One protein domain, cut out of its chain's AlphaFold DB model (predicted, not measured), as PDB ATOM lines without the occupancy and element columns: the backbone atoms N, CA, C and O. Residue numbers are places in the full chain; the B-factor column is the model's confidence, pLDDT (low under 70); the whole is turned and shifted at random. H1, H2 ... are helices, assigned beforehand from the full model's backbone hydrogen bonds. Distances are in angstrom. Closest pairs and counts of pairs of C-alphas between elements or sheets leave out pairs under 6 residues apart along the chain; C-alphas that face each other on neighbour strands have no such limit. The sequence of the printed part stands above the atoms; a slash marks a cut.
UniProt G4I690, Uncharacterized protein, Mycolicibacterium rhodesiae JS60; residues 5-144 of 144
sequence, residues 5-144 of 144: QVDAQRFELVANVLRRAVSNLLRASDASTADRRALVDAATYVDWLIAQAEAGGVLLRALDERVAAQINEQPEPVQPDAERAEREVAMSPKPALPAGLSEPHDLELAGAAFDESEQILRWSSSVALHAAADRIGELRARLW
ATOM      1  N   GLN A   5       7.679 -18.211  27.881       88.94
ATOM      2  CA  GLN A   5       8.698 -19.167  27.447       88.94
ATOM      3  C   GLN A   5       8.571 -20.553  28.107       88.94
ATOM      4  O   GLN A   5       8.755 -21.576  27.447       88.94
ATOM      5  N   VAL A   6       8.241 -20.612  29.400       90.94
ATOM      6  CA  VAL A   6       8.056 -21.886  30.118       90.94
ATOM      7  C   VAL A   6       6.751 -22.552  29.684       90.94
ATOM      8  O   VAL A   6       6.711 -23.760  29.472       90.94
ATOM      9  N   ASP A   7       5.681 -21.774  29.514       92.25
ATOM     10  CA  ASP A   7       4.403 -22.296  29.018       92.25
ATOM     11  C   ASP A   7       4.511 -22.783  27.559       92.25
ATOM     12  O   ASP A   7       3.904 -23.796  27.211       92.25
ATOM     13  N   ALA A   8       5.353 -22.155  26.731       92.81
ATOM     14  CA  ALA A   8       5.663 -22.638  25.387       92.81
ATOM     15  C   ALA A   8       6.335 -24.019  25.420       92.81
ATOM     16  O   ALA A   8       5.920 -24.930  24.707       92.81
ATOM     17  N   GLN A   9       7.328 -24.207  26.298       93.19
ATOM     18  CA  GLN A   9       7.989 -25.506  26.484       93.19
ATOM     19  C   GLN A   9       7.021 -26.589  26.976       93.19
ATOM     20  O   GLN A   9       7.124 -27.745  26.564       93.19
ATOM     21  N   ARG A  10       6.055 -26.229  27.834       94.44
ATOM     22  CA  ARG A  10       5.004 -27.160  28.278       94.44
ATOM     23  C   ARG A  10       4.156 -27.642  27.107       94.44
ATOM     24  O   ARG A  10       3.924 -28.842  26.997       94.44
ATOM     25  N   PHE A  11       3.732 -26.741  26.221       93.69
ATOM     26  CA  PHE A  11       2.963 -27.127  25.040       93.69
ATOM     27  C   PHE A  11       3.748 -28.028  24.084       93.69
ATOM     28  O   PHE A  11       3.202 -29.012  23.591       93.69
ATOM     29  N   GLU A  12       5.035 -27.763  23.870       93.06
ATOM     30  CA  GLU A  12       5.874 -28.648  23.056       93.06
ATOM     31  C   GLU A  12       6.013 -30.042  23.667       93.06
ATOM     32  O   GLU A  12       5.943 -31.049  22.957       93.06
ATOM     33  N   LEU A  13       6.193 -30.118  24.987       95.25
ATOM     34  CA  LEU A  13       6.259 -31.394  25.686       95.25
ATOM     35  C   LEU A  13       4.943 -32.169  25.530       95.25
ATOM     36  O   LEU A  13       4.974 -33.345  25.173       95.25
ATOM     37  N   VAL A  14       3.803 -31.500  25.707       96.31
ATOM     38  CA  VAL A  14       2.467 -32.084  25.506       96.31
ATOM     39  C   VAL A  14       2.295 -32.606  24.080       96.31
ATOM     40  O   VAL A  14       1.896 -33.755  23.903       96.31
ATOM     41  N   ALA A  15       2.647 -31.818  23.060       95.94
ATOM     42  CA  ALA A  15       2.581 -32.252  21.663       95.94
ATOM     43  C   ALA A  15       3.400 -33.537  21.431       95.94
ATOM     44  O   ALA A  15       2.918 -34.497  20.827       95.94
ATOM     45  N   ASN A  16       4.621 -33.598  21.974       95.81
ATOM     46  CA  ASN A  16       5.481 -34.780  21.879       95.81
ATOM     47  C   ASN A  16       4.879 -36.014  22.573       95.81
ATOM     48  O   ASN A  16       4.959 -37.121  22.031       95.81
ATOM     49  N   VAL A  17       4.289 -35.837  23.757       96.44
ATOM     50  CA  VAL A  17       3.653 -36.913  24.532       96.44
ATOM     51  C   VAL A  17       2.415 -37.447  23.802       96.44
ATOM     52  O   VAL A  17       2.296 -38.657  23.592       96.44
ATOM     53  N   LEU A  18       1.537 -36.561  23.326       96.88
ATOM     54  CA  LEU A  18       0.279 -36.923  22.663       96.88
ATOM     55  C   LEU A  18       0.467 -37.687  21.344       96.88
ATOM     56  O   LEU A  18      -0.366 -38.530  21.009       96.88
ATOM     57  N   ARG A  19       1.572 -37.495  20.609       96.12
ATOM     58  CA  ARG A  19       1.850 -38.274  19.378       96.12
ATOM     59  C   ARG A  19       1.889 -39.788  19.622       96.12
ATOM     60  O   ARG A  19       1.549 -40.577  18.735       96.12
ATOM     61  N   ARG A  20       2.267 -40.213  20.834       94.50
ATOM     62  CA  ARG A  20       2.237 -41.630  21.237       94.50
ATOM     63  C   ARG A  20       0.803 -42.153  21.332       94.50
ATOM     64  O   ARG A  20       0.547 -43.279  20.904       94.50
ATOM     65  N   ALA A  21      -0.126 -41.327  21.816       95.75
ATOM     66  CA  ALA A  21      -1.544 -41.666  21.891       95.75
ATOM     67  C   ALA A  21      -2.150 -41.864  20.498       95.75
ATOM     68  O   ALA A  21      -2.823 -42.867  20.279       95.75
ATOM     69  N   VAL A  22      -1.838 -40.986  19.533       97.00
ATOM     70  CA  VAL A  22      -2.291 -41.132  18.133       97.00
ATOM     71  C   VAL A  22      -1.899 -42.501  17.574       97.00
ATOM     72  O   VAL A  22      -2.740 -43.239  17.067       97.00
ATOM     73  N   SER A  23      -0.628 -42.880  17.728       95.50
ATOM     74  CA  SER A  23      -0.121 -44.161  17.217       95.50
ATOM     75  C   SER A  23      -0.815 -45.368  17.861       95.50
ATOM     76  O   SER A  23      -1.090 -46.361  17.186       95.50
ATOM     77  N   ASN A  24      -1.106 -45.301  19.164       96.00
ATOM     78  CA  ASN A  24      -1.793 -46.373  19.883       96.00
ATOM     79  C   ASN A  24      -3.270 -46.485  19.478       96.00
ATOM     80  O   ASN A  24      -3.730 -47.599  19.237       96.00
ATOM     81  N   LEU A  25      -3.967 -45.355  19.326       96.88
ATOM     82  CA  LEU A  25      -5.360 -45.300  18.873       96.88
ATOM     83  C   LEU A  25      -5.519 -45.854  17.455       96.88
ATOM     84  O   LEU A  25      -6.398 -46.680  17.214       96.88
ATOM     85  N   LEU A  26      -4.639 -45.465  16.528       96.88
ATOM     86  CA  LEU A  26      -4.676 -45.974  15.155       96.88
ATOM     87  C   LEU A  26      -4.418 -47.485  15.111       96.88
ATOM     88  O   LEU A  26      -5.161 -48.209  14.449       96.88
ATOM     89  N   ARG A  27      -3.457 -47.989  15.895       96.31
ATOM     90  CA  ARG A  27      -3.207 -49.436  16.005       96.31
ATOM     91  C   ARG A  27      -4.420 -50.196  16.551       96.31
ATOM     92  O   ARG A  27      -4.746 -51.261  16.035       96.31
ATOM     93  N   ALA A  28      -5.092 -49.663  17.572       95.25
ATOM     94  CA  ALA A  28      -6.322 -50.258  18.094       95.25
ATOM     95  C   ALA A  28      -7.447 -50.234  17.039       95.25
ATOM     96  O   ALA A  28      -8.194 -51.202  16.899       95.25
ATOM     97  N   SER A  29      -7.526 -49.165  16.238       96.31
ATOM     98  CA  SER A  29      -8.525 -49.026  15.170       96.31
ATOM     99  C   SER A  29      -8.350 -50.042  14.037       96.31
ATOM    100  O   SER A  29      -9.334 -50.497  13.448       96.31
ATOM    101  N   ASP A  30      -7.111 -50.448  13.756       95.25
ATOM    102  CA  ASP A  30      -6.829 -51.492  12.772       95.25
ATOM    103  C   ASP A  30      -7.326 -52.859  13.264       95.25
ATOM    104  O   ASP A  30      -7.868 -53.638  12.474       95.25
ATOM    105  N   ALA A  31      -7.201 -53.115  14.571       92.81
ATOM    106  CA  ALA A  31      -7.566 -54.373  15.218       92.81
ATOM    107  C   ALA A  31      -9.070 -54.520  15.522       92.81
ATOM    108  O   ALA A  31      -9.554 -55.647  15.624       92.81
ATOM    109  N   SER A  32      -9.817 -53.418  15.642       91.81
ATOM    110  CA  SER A  32     -11.259 -53.434  15.926       91.81
ATOM    111  C   SER A  32     -12.087 -53.077  14.697       91.81
ATOM    112  O   SER A  32     -11.801 -52.108  14.003       91.81
ATOM    113  N   THR A  33     -13.157 -53.829  14.430       90.00
ATOM    114  CA  THR A  33     -14.173 -53.453  13.431       90.00
ATOM    115  C   THR A  33     -15.356 -52.715  14.052       90.00
ATOM    116  O   THR A  33     -15.910 -51.834  13.396       90.00
ATOM    117  N   ALA A  34     -15.718 -53.033  15.299       92.94
ATOM    118  CA  ALA A  34     -16.845 -52.427  16.011       92.94
ATOM    119  C   ALA A  34     -16.595 -50.946  16.341       92.94
ATOM    120  O   ALA A  34     -17.444 -50.103  16.059       92.94
ATOM    121  N   ASP A  35     -15.399 -50.620  16.839       95.56
ATOM    122  CA  ASP A  35     -15.063 -49.275  17.325       95.56
ATOM    123  C   ASP A  35     -14.068 -48.526  16.425       95.56
ATOM    124  O   ASP A  35     -13.622 -47.428  16.769       95.56
ATOM    125  N   ARG A  36     -13.743 -49.067  15.238       95.75
ATOM    126  CA  ARG A  36     -12.764 -48.479  14.299       95.75
ATOM    127  C   ARG A  36     -12.954 -46.980  14.118       95.75
ATOM    128  O   ARG A  36     -12.004 -46.211  14.210       95.75
ATOM    129  N   ARG A  37     -14.193 -46.568  13.842       95.50
ATOM    130  CA  ARG A  37     -14.524 -45.167  13.583       95.50
ATOM    131  C   ARG A  37     -14.286 -44.297  14.815       95.50
ATOM    132  O   ARG A  37     -13.663 -43.255  14.681       95.50
ATOM    133  N   ALA A  38     -14.731 -44.734  15.992       95.50
ATOM    134  CA  ALA A  38     -14.540 -43.987  17.232       95.50
ATOM    135  C   ALA A  38     -13.047 -43.799  17.556       95.50
ATOM    136  O   ALA A  38     -12.639 -42.713  17.955       95.50
ATOM    137  N   LEU A  39     -12.224 -44.823  17.306       96.81
ATOM    138  CA  LEU A  39     -10.774 -44.773  17.510       96.81
ATOM    139  C   LEU A  39     -10.058 -43.864  16.495       96.81
ATOM    140  O   LEU A  39      -9.156 -43.120  16.879       96.81
ATOM    141  N   VAL A  40     -10.473 -43.865  15.224       96.69
ATOM    142  CA  VAL A  40      -9.953 -42.929  14.204       96.69
ATOM    143  C   VAL A  40     -10.377 -41.490  14.506       96.69
ATOM    144  O   VAL A  40      -9.558 -40.572  14.415       96.69
ATOM    145  N   ASP A  41     -11.628 -41.281  14.915       96.50
ATOM    146  CA  ASP A  41     -12.138 -39.968  15.317       96.50
ATOM    147  C   ASP A  41     -11.388 -39.459  16.564       96.50
ATOM    148  O   ASP A  41     -11.005 -38.291  16.631       96.50
ATOM    149  N   ALA A  42     -11.082 -40.346  17.521       96.56
ATOM    150  CA  ALA A  42     -10.245 -40.031  18.675       96.56
ATOM    151  C   ALA A  42      -8.816 -39.660  18.264       96.56
ATOM    152  O   ALA A  42      -8.302 -38.641  18.721       96.56
ATOM    153  N   ALA A  43      -8.184 -40.429  17.371       96.94
ATOM    154  CA  ALA A  43      -6.850 -40.118  16.859       96.94
ATOM    155  C   ALA A  43      -6.821 -38.749  16.162       96.94
ATOM    156  O   ALA A  43      -5.913 -37.961  16.403       96.94
ATOM    157  N   THR A  44      -7.857 -38.435  15.379       96.56
ATOM    158  CA  THR A  44      -8.027 -37.132  14.717       96.56
ATOM    159  C   THR A  44      -8.177 -35.996  15.730       96.56
ATOM    160  O   THR A  44      -7.592 -34.927  15.566       96.56
ATOM    161  N   TYR A  45      -8.929 -36.215  16.811       96.62
ATOM    162  CA  TYR A  45      -9.066 -35.229  17.881       96.62
ATOM    163  C   TYR A  45      -7.737 -34.990  18.614       96.62
ATOM    164  O   TYR A  45      -7.401 -33.846  18.923       96.62
ATOM    165  N   VAL A  46      -6.959 -36.046  18.880       96.81
ATOM    166  CA  VAL A  46      -5.623 -35.923  19.487       96.81
ATOM    167  C   VAL A  46      -4.653 -35.205  18.550       96.81
ATOM    168  O   VAL A  46      -3.905 -34.349  19.010       96.81
ATOM    169  N   ASP A  47      -4.690 -35.498  17.252       96.31
ATOM    170  CA  ASP A  47      -3.876 -34.806  16.248       96.31
ATOM    171  C   ASP A  47      -4.203 -33.306  16.193       96.31
ATOM    172  O   ASP A  47      -3.311 -32.457  16.205       96.31
ATOM    173  N   TRP A  48      -5.489 -32.955  16.289       95.88
ATOM    174  CA  TRP A  48      -5.898 -31.562  16.452       95.88
ATOM    175  C   TRP A  48      -5.345 -30.937  17.743       95.88
ATOM    176  O   TRP A  48      -4.826 -29.824  17.695       95.88
ATOM    177  N   LEU A  49      -5.392 -31.632  18.889       95.25
ATOM    178  CA  LEU A  49      -4.794 -31.133  20.140       95.25
ATOM    179  C   LEU A  49      -3.280 -30.900  20.012       95.25
ATOM    180  O   LEU A  49      -2.776 -29.914  20.552       95.25
ATOM    181  N   ILE A  50      -2.567 -31.774  19.294       95.94
ATOM    182  CA  ILE A  50      -1.135 -31.627  18.994       95.94
ATOM    183  C   ILE A  50      -0.899 -30.344  18.196       95.94
ATOM    184  O   ILE A  50      -0.089 -29.520  18.616       95.94
ATOM    185  N   ALA A  51      -1.651 -30.128  17.115       94.69
ATOM    186  CA  ALA A  51      -1.533 -28.920  16.301       94.69
ATOM    187  C   ALA A  51      -1.825 -27.640  17.111       94.69
ATOM    188  O   ALA A  51      -1.110 -26.645  16.992       94.69
ATOM    189  N   GLN A  52      -2.837 -27.666  17.989       93.75
ATOM    190  CA  GLN A  52      -3.131 -26.540  18.885       93.75
ATOM    191  C   GLN A  52      -1.993 -26.273  19.879       93.75
ATOM    192  O   GLN A  52      -1.680 -25.116  20.156       93.75
ATOM    193  N   ALA A  53      -1.372 -27.324  20.418       93.81
ATOM    194  CA  ALA A  53      -0.240 -27.190  21.326       93.81
ATOM    195  C   ALA A  53       0.988 -26.607  20.608       93.81
ATOM    196  O   ALA A  53       1.586 -25.651  21.095       93.81
ATOM    197  N   GLU A  54       1.329 -27.114  19.423       94.94
ATOM    198  CA  GLU A  54       2.438 -26.597  18.611       94.94
ATOM    199  C   GLU A  54       2.256 -25.112  18.279       94.94
ATOM    200  O   GLU A  54       3.155 -24.306  18.536       94.94
ATOM    201  N   ALA A  55       1.067 -24.729  17.804       94.38
ATOM    202  CA  ALA A  55       0.739 -23.333  17.546       94.38
ATOM    203  C   ALA A  55       0.817 -22.486  18.827       94.38
ATOM    204  O   ALA A  55       1.452 -21.433  18.834       94.38
ATOM    205  N   GLY A  56       0.250 -22.962  19.940       92.25
ATOM    206  CA  GLY A  56       0.325 -22.282  21.236       92.25
ATOM    207  C   GLY A  56       1.764 -22.030  21.701       92.25
ATOM    208  O   GLY A  56       2.065 -20.950  22.209       92.25
ATOM    209  N   GLY A  57       2.669 -22.986  21.468       93.44
ATOM    210  CA  GLY A  57       4.098 -22.833  21.743       93.44
ATOM    211  C   GLY A  57       4.747 -21.708  20.932       93.44
ATOM    212  O   GLY A  57       5.480 -20.891  21.494       93.44
ATOM    213  N   VAL A  58       4.443 -21.616  19.635       95.12
ATOM    214  CA  VAL A  58       4.926 -20.531  18.760       95.12
ATOM    215  C   VAL A  58       4.403 -19.172  19.231       95.12
ATOM    216  O   VAL A  58       5.183 -18.233  19.390       95.12
ATOM    217  N   LEU A  59       3.102 -19.070  19.517       93.50
ATOM    218  CA  LEU A  59       2.468 -17.810  19.921       93.50
ATOM    219  C   LEU A  59       2.985 -17.285  21.265       93.50
ATOM    220  O   LEU A  59       3.151 -16.080  21.439       93.50
ATOM    221  N   LEU A  60       3.274 -18.172  22.217       92.69
ATOM    222  CA  LEU A  60       3.810 -17.769  23.515       92.69
ATOM    223  C   LEU A  60       5.258 -17.272  23.435       92.69
ATOM    224  O   LEU A  60       5.602 -16.324  24.137       92.69
ATOM    225  N   ARG A  61       6.089 -17.857  22.565       94.19
ATOM    226  CA  ARG A  61       7.441 -17.337  22.284       94.19
ATOM    227  C   ARG A  61       7.389 -15.964  21.637       94.19
ATOM    228  O   ARG A  61       8.075 -15.046  22.068       94.19
ATOM    229  N   ALA A  62       6.518 -15.826  20.645       94.00
ATOM    230  CA  ALA A  62       6.270 -14.563  19.972       94.00
ATOM    231  C   ALA A  62       5.834 -13.468  20.963       94.00
ATOM    232  O   ALA A  62       6.345 -12.348  20.922       94.00
ATOM    233  N   LEU A  63       4.947 -13.807  21.906       91.56
ATOM    234  CA  LEU A  63       4.545 -12.910  22.988       91.56
ATOM    235  C   LEU A  63       5.725 -12.517  23.890       91.56
ATOM    236  O   LEU A  63       5.852 -11.340  24.220       91.56
ATOM    237  N   ASP A  64       6.573 -13.471  24.278       91.94
ATOM    238  CA  ASP A  64       7.764 -13.215  25.100       91.94
ATOM    239  C   ASP A  64       8.692 -12.188  24.432       91.94
ATOM    240  O   ASP A  64       9.050 -11.175  25.035       91.94
ATOM    241  N   GLU A  65       8.987 -12.388  23.146       92.56
ATOM    242  CA  GLU A  65       9.821 -11.487  22.348       92.56
ATOM    243  C   GLU A  65       9.215 -10.083  22.211       92.56
ATOM    244  O   GLU A  65       9.929  -9.088  22.341       92.56
ATOM    245  N   ARG A  66       7.898  -9.977  21.986       92.19
ATOM    246  CA  ARG A  66       7.197  -8.681  21.894       92.19
ATOM    247  C   ARG A  66       7.247  -7.924  23.216       92.19
ATOM    248  O   ARG A  66       7.526  -6.725  23.229       92.19
ATOM    249  N   VAL A  67       7.021  -8.621  24.331       91.75
ATOM    250  CA  VAL A  67       7.125  -8.039  25.677       91.75
ATOM    251  C   VAL A  67       8.560  -7.587  25.953       91.75
ATOM    252  O   VAL A  67       8.764  -6.481  26.451       91.75
ATOM    253  N   ALA A  68       9.560  -8.389  25.581       92.06
ATOM    254  CA  ALA A  68      10.964  -8.020  25.720       92.06
ATOM    255  C   ALA A  68      11.323  -6.778  24.883       92.06
ATOM    256  O   ALA A  68      11.976  -5.868  25.396       92.06
ATOM    257  N   ALA A  69      10.872  -6.697  23.626       93.69
ATOM    258  CA  ALA A  69      11.085  -5.525  22.775       93.69
ATOM    259  C   ALA A  69      10.443  -4.267  23.381       93.69
ATOM    260  O   ALA A  69      11.091  -3.225  23.456       93.69
ATOM    261  N   GLN A  70       9.215  -4.382  23.897       93.88
ATOM    262  CA  GLN A  70       8.509  -3.278  24.544       93.88
ATOM    263  C   GLN A  70       9.231  -2.777  25.802       93.88
ATOM    264  O   GLN A  70       9.380  -1.569  25.976       93.88
ATOM    265  N   ILE A  71       9.693  -3.684  26.669       94.44
ATOM    266  CA  ILE A  71      10.456  -3.333  27.881       94.44
ATOM    267  C   ILE A  71      11.753  -2.599  27.522       94.44
ATOM    268  O   ILE A  71      12.158  -1.683  28.233       94.44
ATOM    269  N   ASN A  72      12.391  -2.992  26.420       95.38
ATOM    270  CA  ASN A  72      13.647  -2.413  25.955       95.38
ATOM    271  C   ASN A  72      13.464  -1.204  25.017       95.38
ATOM    272  O   ASN A  72      14.455  -0.737  24.457       95.38
ATOM    273  N   GLU A  73      12.232  -0.720  24.818       96.06
ATOM    274  CA  GLU A  73      11.896   0.378  23.894       96.06
ATOM    275  C   GLU A  73      12.394   0.146  22.452       96.06
ATOM    276  O   GLU A  73      12.788   1.066  21.734       96.06
ATOM    277  N   GLN A  74      12.385  -1.113  22.017       95.88
ATOM    278  CA  GLN A  74      12.788  -1.525  20.676       95.88
ATOM    279  C   GLN A  74      11.576  -1.616  19.738       95.88
ATOM    280  O   GLN A  74      10.446  -1.804  20.196       95.88
ATOM    281  N   PRO A  75      11.789  -1.512  18.412       95.19
ATOM    282  CA  PRO A  75      10.750  -1.819  17.440       95.19
ATOM    283  C   PRO A  75      10.191  -3.228  17.647       95.19
ATOM    284  O   PRO A  75      10.923  -4.155  17.995       95.19
ATOM    285  N   GLU A  76       8.898  -3.386  17.390       92.38
ATOM    286  CA  GLU A  76       8.235  -4.680  17.483       92.38
ATOM    287  C   GLU A  76       8.828  -5.670  16.458       92.38
ATOM    288  O   GLU A  76       9.006  -5.308  15.287       92.38
ATOM    289  N   PRO A  77       9.165  -6.905  16.871       92.69
ATOM    290  CA  PRO A  77       9.737  -7.896  15.972       92.69
ATOM    291  C   PRO A  77       8.721  -8.346  14.916       92.69
ATOM    292  O   PRO A  77       7.538  -8.531  15.194       92.69
ATOM    293  N   VAL A  78       9.201  -8.578  13.694       93.69
ATOM    294  CA  VAL A  78       8.400  -9.192  12.625       93.69
ATOM    295  C   VAL A  78       8.334 -10.700  12.871       93.69
ATOM    296  O   VAL A  78       9.372 -11.359  12.889       93.69
ATOM    297  N   GLN A  79       7.130 -11.253  13.043       92.38
ATOM    298  CA  GLN A  79       6.918 -12.640  13.489       92.38
ATOM    299  C   GLN A  79       6.002 -13.424  12.525       92.38
ATOM    300  O   GLN A  79       4.860 -13.744  12.860       92.38
ATOM    301  N   PRO A  80       6.487 -13.775  11.319       94.19
ATOM    302  CA  PRO A  80       5.666 -14.417  10.288       94.19
ATOM    303  C   PRO A  80       5.176 -15.816  10.688       94.19
ATOM    304  O   PRO A  80       4.111 -16.248  10.244       94.19
ATOM    305  N   ASP A  81       5.928 -16.526  11.530       93.44
ATOM    306  CA  ASP A  81       5.536 -17.848  12.025       93.44
ATOM    307  C   ASP A  81       4.393 -17.755  13.043       93.44
ATOM    308  O   ASP A  81       3.502 -18.602  13.036       93.44
ATOM    309  N   ALA A  82       4.357 -16.693  13.858       94.50
ATOM    310  CA  ALA A  82       3.238 -16.425  14.758       94.50
ATOM    311  C   ALA A  82       1.971 -16.081  13.968       94.50
ATOM    312  O   ALA A  82       0.930 -16.693  14.189       94.50
ATOM    313  N   GLU A  83       2.071 -15.194  12.971       94.88
ATOM    314  CA  GLU A  83       0.943 -14.878  12.082       94.88
ATOM    315  C   GLU A  83       0.403 -16.122  11.363       94.88
ATOM    316  O   GLU A  83      -0.807 -16.271  11.172       94.88
ATOM    317  N   ARG A  84       1.296 -17.027  10.941       94.81
ATOM    318  CA  ARG A  84       0.900 -18.299  10.334       94.81
ATOM    319  C   ARG A  84       0.179 -19.191  11.340       94.81
ATOM    320  O   ARG A  84      -0.907 -19.664  11.021       94.81
ATOM    321  N   ALA A  85       0.740 -19.371  12.534       94.38
ATOM    322  CA  ALA A  85       0.148 -20.187  13.590       94.38
ATOM    323  C   ALA A  85      -1.248 -19.678  13.996       94.38
ATOM    324  O   ALA A  85      -2.173 -20.476  14.139       94.38
ATOM    325  N   GLU A  86      -1.449 -18.358  14.102       93.06
ATOM    326  CA  GLU A  86      -2.772 -17.770  14.366       93.06
ATOM    327  C   GLU A  86      -3.780 -18.113  13.266       93.06
ATOM    328  O   GLU A  86      -4.912 -18.511  13.554       93.06
ATOM    329  N   ARG A  87      -3.374 -17.989  11.995       93.88
ATOM    330  CA  ARG A  87      -4.234 -18.336  10.854       93.88
ATOM    331  C   ARG A  87      -4.560 -19.822  10.832       93.88
ATOM    332  O   ARG A  87      -5.713 -20.173  10.607       93.88
ATOM    333  N   GLU A  88      -3.580 -20.686  11.063       92.12
ATOM    334  CA  GLU A  88      -3.778 -22.137  11.101       92.12
ATOM    335  C   GLU A  88      -4.742 -22.538  12.222       92.12
ATOM    336  O   GLU A  88      -5.683 -23.291  11.973       92.12
ATOM    337  N   VAL A  89      -4.594 -21.966  13.420       89.62
ATOM    338  CA  VAL A  89      -5.523 -22.186  14.539       89.62
ATOM    339  C   VAL A  89      -6.930 -21.697  14.199       89.62
ATOM    340  O   VAL A  89      -7.897 -22.422  14.426       89.62
ATOM    341  N   ALA A  90      -7.061 -20.503  13.617       89.94
ATOM    342  CA  ALA A  90      -8.357 -19.948  13.233       89.94
ATOM    343  C   ALA A  90      -9.062 -20.775  12.142       89.94
ATOM    344  O   ALA A  90     -10.290 -20.850  12.114       89.94
ATOM    345  N   MET A  91      -8.287 -21.400  11.253       90.56
ATOM    346  CA  MET A  91      -8.781 -22.187  10.121       90.56
ATOM    347  C   MET A  91      -8.923 -23.685  10.423       90.56
ATOM    348  O   MET A  91      -9.435 -24.415   9.575       90.56
ATOM    349  N   SER A  92      -8.490 -24.150  11.599       87.56
ATOM    350  CA  SER A  92      -8.544 -25.556  12.013       87.56
ATOM    351  C   SER A  92      -9.695 -25.776  13.005       87.56
ATOM    352  O   SER A  92      -9.498 -25.696  14.227       87.56
ATOM    353  N   PRO A  93     -10.932 -26.002  12.513       88.88
ATOM    354  CA  PRO A  93     -12.088 -26.162  13.381       88.88
ATOM    355  C   PRO A  93     -11.896 -27.363  14.303       88.88
ATOM    356  O   PRO A  93     -11.462 -28.432  13.876       88.88
ATOM    357  N   LYS A  94     -12.276 -27.190  15.573       90.19
ATOM    358  CA  LYS A  94     -12.252 -28.266  16.565       90.19
ATOM    359  C   LYS A  94     -13.075 -29.467  16.058       90.19
ATOM    360  O   LYS A  94     -14.272 -29.292  15.808       90.19
ATOM    361  N   PRO A  95     -12.489 -30.675  15.955       92.06
ATOM    362  CA  PRO A  95     -13.232 -31.886  15.635       92.06
ATOM    363  C   PRO A  95     -14.299 -32.190  16.691       92.06
ATOM    364  O   PRO A  95     -14.177 -31.810  17.861       92.06
ATOM    365  N   ALA A  96     -15.345 -32.914  16.297       90.38
ATOM    366  CA  ALA A  96     -16.302 -33.441  17.261       90.38
ATOM    367  C   ALA A  96     -15.600 -34.408  18.229       90.38
ATOM    368  O   ALA A  96     -14.702 -35.151  17.830       90.38
ATOM    369  N   LEU A  97     -16.019 -34.407  19.498       90.81
ATOM    370  CA  LEU A  97     -15.584 -35.437  20.442       90.81
ATOM    371  C   LEU A  97     -16.022 -36.815  19.915       90.81
ATOM    372  O   LEU A  97     -17.165 -36.944  19.460       90.81
ATOM    373  N   PRO A  98     -15.148 -37.834  19.975       92.56
ATOM    374  CA  PRO A  98     -15.468 -39.153  19.455       92.56
ATOM    375  C   PRO A  98     -16.633 -39.796  20.217       92.56
ATOM    376  O   PRO A  98     -16.972 -39.450  21.360       92.56
ATOM    377  N   ALA A  99     -17.267 -40.772  19.569       90.25
ATOM    378  CA  ALA A  99     -18.183 -41.667  20.258       90.25
ATOM    379  C   ALA A  99     -17.434 -42.469  21.339       90.25
ATOM    380  O   ALA A  99     -16.223 -42.655  21.258       90.25
ATOM    381  N   GLY A 100     -18.169 -42.922  22.355       91.00
ATOM    382  CA  GLY A 100     -17.612 -43.837  23.347       91.00
ATOM    383  C   GLY A 100     -17.346 -45.197  22.713       91.00
ATOM    384  O   GLY A 100     -18.003 -45.554  21.733       91.00
ATOM    385  N   LEU A 101     -16.385 -45.926  23.271       93.12
ATOM    386  CA  LEU A 101     -16.045 -47.268  22.813       93.12
ATOM    387  C   LEU A 101     -17.103 -48.265  23.302       93.12
ATOM    388  O   LEU A 101     -17.627 -48.140  24.411       93.12
ATOM    389  N   SER A 102     -17.442 -49.228  22.454       91.75
ATOM    390  CA  SER A 102     -18.424 -50.273  22.751       91.75
ATOM    391  C   SER A 102     -17.781 -51.451  23.482       91.75
ATOM    392  O   SER A 102     -18.442 -52.134  24.265       91.75
ATOM    393  N   GLU A 103     -16.496 -51.685  23.223       91.38
ATOM    394  CA  GLU A 103     -15.698 -52.761  23.805       91.38
ATOM    395  C   GLU A 103     -14.475 -52.191  24.545       91.38
ATOM    396  O   GLU A 103     -14.014 -51.093  24.230       91.38
ATOM    397  N   PRO A 104     -13.913 -52.912  25.533       89.06
ATOM    398  CA  PRO A 104     -12.631 -52.544  26.122       89.06
ATOM    399  C   PRO A 104     -11.490 -52.681  25.101       89.06
ATOM    400  O   PRO A 104     -11.363 -53.719  24.452       89.06
ATOM    401  N   HIS A 105     -10.620 -51.672  25.016       91.06
ATOM    402  CA  HIS A 105      -9.429 -51.673  24.156       91.06
ATOM    403  C   HIS A 105      -8.150 -51.528  24.981       91.06
ATOM    404  O   HIS A 105      -8.132 -50.829  25.995       91.06
ATOM    405  N   ASP A 106      -7.061 -52.141  24.515       90.50
ATOM    406  CA  ASP A 106      -5.723 -51.918  25.072       90.50
ATOM    407  C   ASP A 106      -5.174 -50.558  24.607       90.50
ATOM    408  O   ASP A 106      -4.580 -50.409  23.531       90.50
ATOM    409  N   LEU A 107      -5.440 -49.544  25.429       94.00
ATOM    410  CA  LEU A 107      -5.065 -48.152  25.201       94.00
ATOM    411  C   LEU A 107      -4.072 -47.636  26.253       94.00
ATOM    412  O   LEU A 107      -4.018 -46.434  26.498       94.00
ATOM    413  N   GLU A 108      -3.282 -48.507  26.893       92.56
ATOM    414  CA  GLU A 108      -2.395 -48.115  28.004       92.56
ATOM    415  C   GLU A 108      -1.465 -46.942  27.648       92.56
ATOM    416  O   GLU A 108      -1.307 -46.005  28.435       92.56
ATOM    417  N   LEU A 109      -0.896 -46.940  26.436       94.06
ATOM    418  CA  LEU A 109      -0.010 -45.864  25.981       94.06
ATOM    419  C   LEU A 109      -0.758 -44.547  25.757       94.06
ATOM    420  O   LEU A 109      -0.223 -43.486  26.079       94.06
ATOM    421  N   ALA A 110      -1.972 -44.597  25.207       95.06
ATOM    422  CA  ALA A 110      -2.804 -43.410  25.045       95.06
ATOM    423  C   ALA A 110      -3.251 -42.857  26.404       95.06
ATOM    424  O   ALA A 110      -3.159 -41.651  26.625       95.06
ATOM    425  N   GLY A 111      -3.652 -43.729  27.331       95.06
ATOM    426  CA  GLY A 111      -4.062 -43.343  28.682       95.06
ATOM    427  C   GLY A 111      -2.934 -42.661  29.448       95.06
ATOM    428  O   GLY A 111      -3.110 -41.545  29.931       95.06
ATOM    429  N   ALA A 112      -1.745 -43.274  29.460       95.81
ATOM    430  CA  ALA A 112      -0.562 -42.692  30.089       95.81
ATOM    431  C   ALA A 112      -0.180 -41.339  29.465       95.81
ATOM    432  O   ALA A 112       0.131 -40.391  30.186       95.81
ATOM    433  N   ALA A 113      -0.248 -41.219  28.135       96.75
ATOM    434  CA  ALA A 113       0.036 -39.964  27.445       96.75
ATOM    435  C   ALA A 113      -0.972 -38.854  27.797       96.75
ATOM    436  O   ALA A 113      -0.580 -37.692  27.921       96.75
ATOM    437  N   PHE A 114      -2.253 -39.185  27.980       96.75
ATOM    438  CA  PHE A 114      -3.259 -38.218  28.424       96.75
ATOM    439  C   PHE A 114      -3.025 -37.769  29.865       96.75
ATOM    440  O   PHE A 114      -3.036 -36.566  30.117       96.75
ATOM    441  N   ASP A 115      -2.744 -38.699  30.779       96.19
ATOM    442  CA  ASP A 115      -2.441 -38.375  32.177       96.19
ATOM    443  C   ASP A 115      -1.193 -37.492  32.303       96.19
ATOM    444  O   ASP A 115      -1.209 -36.479  33.005       96.19
ATOM    445  N   GLU A 116      -0.117 -37.839  31.593       97.06
ATOM    446  CA  GLU A 116       1.125 -37.063  31.582       97.06
ATOM    447  C   GLU A 116       0.885 -35.656  31.015       97.06
ATOM    448  O   GLU A 116       1.284 -34.658  31.621       97.06
ATOM    449  N   SER A 117       0.160 -35.554  29.897       97.00
ATOM    450  CA  SER A 117      -0.165 -34.266  29.272       97.00
ATOM    451  C   SER A 117      -1.027 -33.379  30.175       97.00
ATOM    452  O   SER A 117      -0.769 -32.179  30.288       97.00
ATOM    453  N   GLU A 118      -2.030 -33.953  30.847       96.25
ATOM    454  CA  GLU A 118      -2.875 -33.238  31.806       96.25
ATOM    455  C   GLU A 118      -2.029 -32.677  32.961       96.25
ATOM    456  O   GLU A 118      -2.136 -31.493  33.292       96.25
ATOM    457  N   GLN A 119      -1.137 -33.491  33.536       95.88
ATOM    458  CA  GLN A 119      -0.258 -33.070  34.630       95.88
ATOM    459  C   GLN A 119       0.677 -31.927  34.220       95.88
ATOM    460  O   GLN A 119       0.768 -30.933  34.943       95.88
ATOM    461  N   ILE A 120       1.321 -32.028  33.051       95.25
ATOM    462  CA  ILE A 120       2.224 -30.989  32.529       95.25
ATOM    463  C   ILE A 120       1.500 -29.644  32.405       95.25
ATOM    464  O   ILE A 120       2.030 -28.604  32.807       95.25
ATOM    465  N   LEU A 121       0.282 -29.655  31.860       94.06
ATOM    466  CA  LEU A 121      -0.521 -28.447  31.666       94.06
ATOM    467  C   LEU A 121      -0.995 -27.850  32.996       94.06
ATOM    468  O   LEU A 121      -0.978 -26.628  33.154       94.06
ATOM    469  N   ARG A 122      -1.344 -28.695  33.976       94.44
ATOM    470  CA  ARG A 122      -1.751 -28.273  35.330       94.44
ATOM    471  C   ARG A 122      -0.607 -27.711  36.182       94.44
ATOM    472  O   ARG A 122      -0.866 -27.129  37.231       94.44
ATOM    473  N   TRP A 123       0.653 -27.830  35.757       90.44
ATOM    474  CA  TRP A 123       1.768 -27.136  36.419       90.44
ATOM    475  C   TRP A 123       1.782 -25.626  36.166       90.44
ATOM    476  O   TRP A 123       2.492 -24.894  36.858       90.44
ATOM    477  N   SER A 124       1.051 -25.149  35.157       87.69
ATOM    478  CA  SER A 124       0.910 -23.721  34.891       87.69
ATOM    479  C   SER A 124      -0.239 -23.122  35.697       87.69
ATOM    480  O   SER A 124      -1.247 -23.767  35.945       87.69
ATOM    481  N   SER A 125      -0.136 -21.840  36.051       84.81
ATOM    482  CA  SER A 125      -1.275 -21.084  36.591       84.81
ATOM    483  C   SER A 125      -2.180 -20.507  35.492       84.81
ATOM    484  O   SER A 125      -3.118 -19.772  35.795       84.81
ATOM    485  N   SER A 126      -1.867 -20.750  34.217       86.69
ATOM    486  CA  SER A 126      -2.599 -20.191  33.080       86.69
ATOM    487  C   SER A 126      -3.964 -20.856  32.902       86.69
ATOM    488  O   SER A 126      -4.073 -22.074  32.767       86.69
ATOM    489  N   VAL A 127      -5.017 -20.036  32.826       87.00
ATOM    490  CA  VAL A 127      -6.390 -20.493  32.550       87.00
ATOM    491  C   VAL A 127      -6.474 -21.219  31.204       87.00
ATOM    492  O   VAL A 127      -7.185 -22.213  31.085       87.00
ATOM    493  N   ALA A 128      -5.717 -20.769  30.199       83.25
ATOM    494  CA  ALA A 128      -5.711 -21.396  28.882       83.25
ATOM    495  C   ALA A 128      -5.124 -22.818  28.921       83.25
ATOM    496  O   ALA A 128      -5.677 -23.720  28.293       83.25
ATOM    497  N   LEU A 129      -4.050 -23.031  29.694       88.06
ATOM    498  CA  LEU A 129      -3.437 -24.354  29.851       88.06
ATOM    499  C   LEU A 129      -4.339 -25.288  30.666       88.06
ATOM    500  O   LEU A 129      -4.497 -26.446  30.291       88.06
ATOM    501  N   HIS A 130      -5.014 -24.785  31.703       92.12
ATOM    502  CA  HIS A 130      -6.030 -25.565  32.416       92.12
ATOM    503  C   HIS A 130      -7.186 -25.990  31.503       92.12
ATOM    504  O   HIS A 130      -7.549 -27.160  31.486       92.12
ATOM    505  N   ALA A 131      -7.691 -25.088  30.659       90.25
ATOM    506  CA  ALA A 131      -8.720 -25.441  29.685       90.25
ATOM    507  C   ALA A 131      -8.225 -26.450  28.628       90.25
ATOM    508  O   ALA A 131      -9.026 -27.163  28.027       90.25
ATOM    509  N   ALA A 132      -6.922 -26.503  28.333       89.94
ATOM    510  CA  ALA A 132      -6.346 -27.545  27.481       89.94
ATOM    511  C   ALA A 132      -6.270 -28.897  28.215       89.94
ATOM    512  O   ALA A 132      -6.655 -29.914  27.641       89.94
ATOM    513  N   ALA A 133      -5.871 -28.896  29.491       94.75
ATOM    514  CA  ALA A 133      -5.899 -30.077  30.356       94.75
ATOM    515  C   ALA A 133      -7.313 -30.664  30.469       94.75
ATOM    516  O   ALA A 133      -7.493 -31.865  30.280       94.75
ATOM    517  N   ASP A 134      -8.324 -29.823  30.687       94.69
ATOM    518  CA  ASP A 134      -9.711 -30.276  30.818       94.69
ATOM    519  C   ASP A 134     -10.215 -30.943  29.525       94.69
ATOM    520  O   ASP A 134     -10.877 -31.975  29.585       94.69
ATOM    521  N   ARG A 135      -9.818 -30.447  28.344       93.00
ATOM    522  CA  ARG A 135     -10.155 -31.078  27.051       93.00
ATOM    523  C   ARG A 135      -9.522 -32.459  26.871       93.00
ATOM    524  O   ARG A 135     -10.129 -33.317  26.231       93.00
ATOM    525  N   ILE A 136      -8.311 -32.664  27.386       94.81
ATOM    526  CA  ILE A 136      -7.657 -33.982  27.396       94.81
ATOM    527  C   ILE A 136      -8.397 -34.911  28.365       94.81
ATOM    528  O   ILE A 136      -8.687 -36.055  28.014       94.81
ATOM    529  N   GLY A 137      -8.783 -34.402  29.538       94.25
ATOM    530  CA  GLY A 137      -9.596 -35.126  30.515       94.25
ATOM    531  C   GLY A 137     -10.961 -35.555  29.963       94.25
ATOM    532  O   GLY A 137     -11.355 -36.703  30.152       94.25
ATOM    533  N   GLU A 138     -11.650 -34.680  29.226       93.62
ATOM    534  CA  GLU A 138     -12.916 -34.987  28.541       93.62
ATOM    535  C   GLU A 138     -12.763 -36.121  27.523       93.62
ATOM    536  O   GLU A 138     -13.586 -37.036  27.488       93.62
ATOM    537  N   LEU A 139     -11.707 -36.079  26.702       94.12
ATOM    538  CA  LEU A 139     -11.421 -37.145  25.744       94.12
ATOM    539  C   LEU A 139     -11.143 -38.468  26.464       94.12
ATOM    540  O   LEU A 139     -11.661 -39.507  26.064       94.12
ATOM    541  N   ARG A 140     -10.357 -38.432  27.544       93.25
ATOM    542  CA  ARG A 140     -10.064 -39.616  28.350       93.25
ATOM    543  C   ARG A 140     -11.342 -40.203  28.953       93.25
ATOM    544  O   ARG A 140     -11.639 -41.363  28.727       93.25
ATOM    545  N   ALA A 141     -12.176 -39.403  29.606       91.38
ATOM    546  CA  ALA A 141     -13.448 -39.879  30.161       91.38
ATOM    547  C   ALA A 141     -14.415 -40.459  29.109       91.38
ATOM    548  O   ALA A 141     -15.417 -41.078  29.457       91.38
ATOM    549  N   ARG A 142     -14.164 -40.215  27.817       90.31
ATOM    550  CA  ARG A 142     -14.960 -40.762  26.719       90.31
ATOM    551  C   ARG A 142     -14.494 -42.142  26.256       90.31
ATOM    552  O   ARG A 142     -15.313 -42.886  25.718       90.31
ATOM    553  N   LEU A 143     -13.205 -42.441  26.402       89.44
ATOM    554  CA  LEU A 143     -12.560 -43.643  25.866       89.44
ATOM    555  C   LEU A 143     -12.374 -44.757  26.910       89.44
ATOM    556  O   LEU A 143     -12.212 -45.909  26.515       89.44
ATOM    557  N   TRP A 144     -12.406 -44.422  28.203       86.25
ATOM    558  CA  TRP A 144     -12.349 -45.349  29.343       86.25
ATOM    559  C   TRP A 144     -13.612 -45.229  30.192       86.25
ATOM    560  O   TRP A 144     -14.013 -46.257  30.779       86.25
TER     561      TRP A 144
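This is residues 5 to 144 of the 144 residues of an uncharacterized protein of Mycolicibacterium rhodesiae JS60 (UniProt G4I690). This is a long helical bundle: H1, H2, H4 and H5 lie side by side, with neighbours running opposite ways, and the short helix H3 packs aslant on H2. The hairpin of H1 and H2 and the hairpin of H4 and H5 meet most fully where H1 packs on H4, while the side between H2 and H5 is looser; H2 makes most of the length, and residues 92 to 107 run without a named element from H3 to H4. The printed part has 140 residues with five named helices, H1 to H5 in that order, and no named strand; the class is all helix. It is only just compact, close to loose, with a radius of gyration of the C-alphas of 17.0 A, and its outline is a rod spanning 60 by 28 by 19 A.

Start with H1, residues 5 to 31, which touches H2, residues 36 to 71, opposite ways at a shallow tilt of 11 degrees; look at their closest C-alphas, Ala 8 and Gly 57, 4.0 A apart. With residues 52 to 62 alone, H2 touches H3, residues 80 to 91, in a second hairpin; the closest C-alphas are those of Ala 55 and Ala 85, 5.1 A apart, and the tilt of 37 degrees is only just steep. Go back to H1 to find that it touches H4, residues 108 to 122, opposite ways at a shallow tilt of 18 degrees, with the closest C-alphas, Ala 21 and Ala 110, 3.8 A apart. H4 in turn touches H5, residues 127 to 143, opposite ways at a shallow tilt of 20 degrees; their closest C-alphas are those of Glu 118 and Ala 133, 4.6 A apart. H2 and H5 are close but not clearly touching, their closest C-alphas, Ala 42 and Leu 139, being 7.7 A apart. H1 and H5 are near each other, while H2 and H4 are apart. In H2, H3, H4 and H5 every O i to N i+4 pair is within hydrogen-bond range; in H1, 21 of 23 are.

Find C-alpha 5 at (8.698, -19.167, 27.447); from there H1 runs 40.7 A to C-alpha 31. H2 runs 52.6 A to C-alpha 71 at (10.456, -3.333, 27.881). H3 covers 16.4 A, H4 21.2 A and H5 24.9 A, the last ending at C-alpha 143, (-12.560, -43.643, 25.866).

The two C-alphas farthest apart are those of Thr 33 and Glu 73, at 60.7 A. The printed part has no cut and ends at Trp 144, the chain's last residue. The link from H3 to H4, 16 residues, is long. The mean pLDDT of the printed part of this model is 93.4, and no printed residue is under 70.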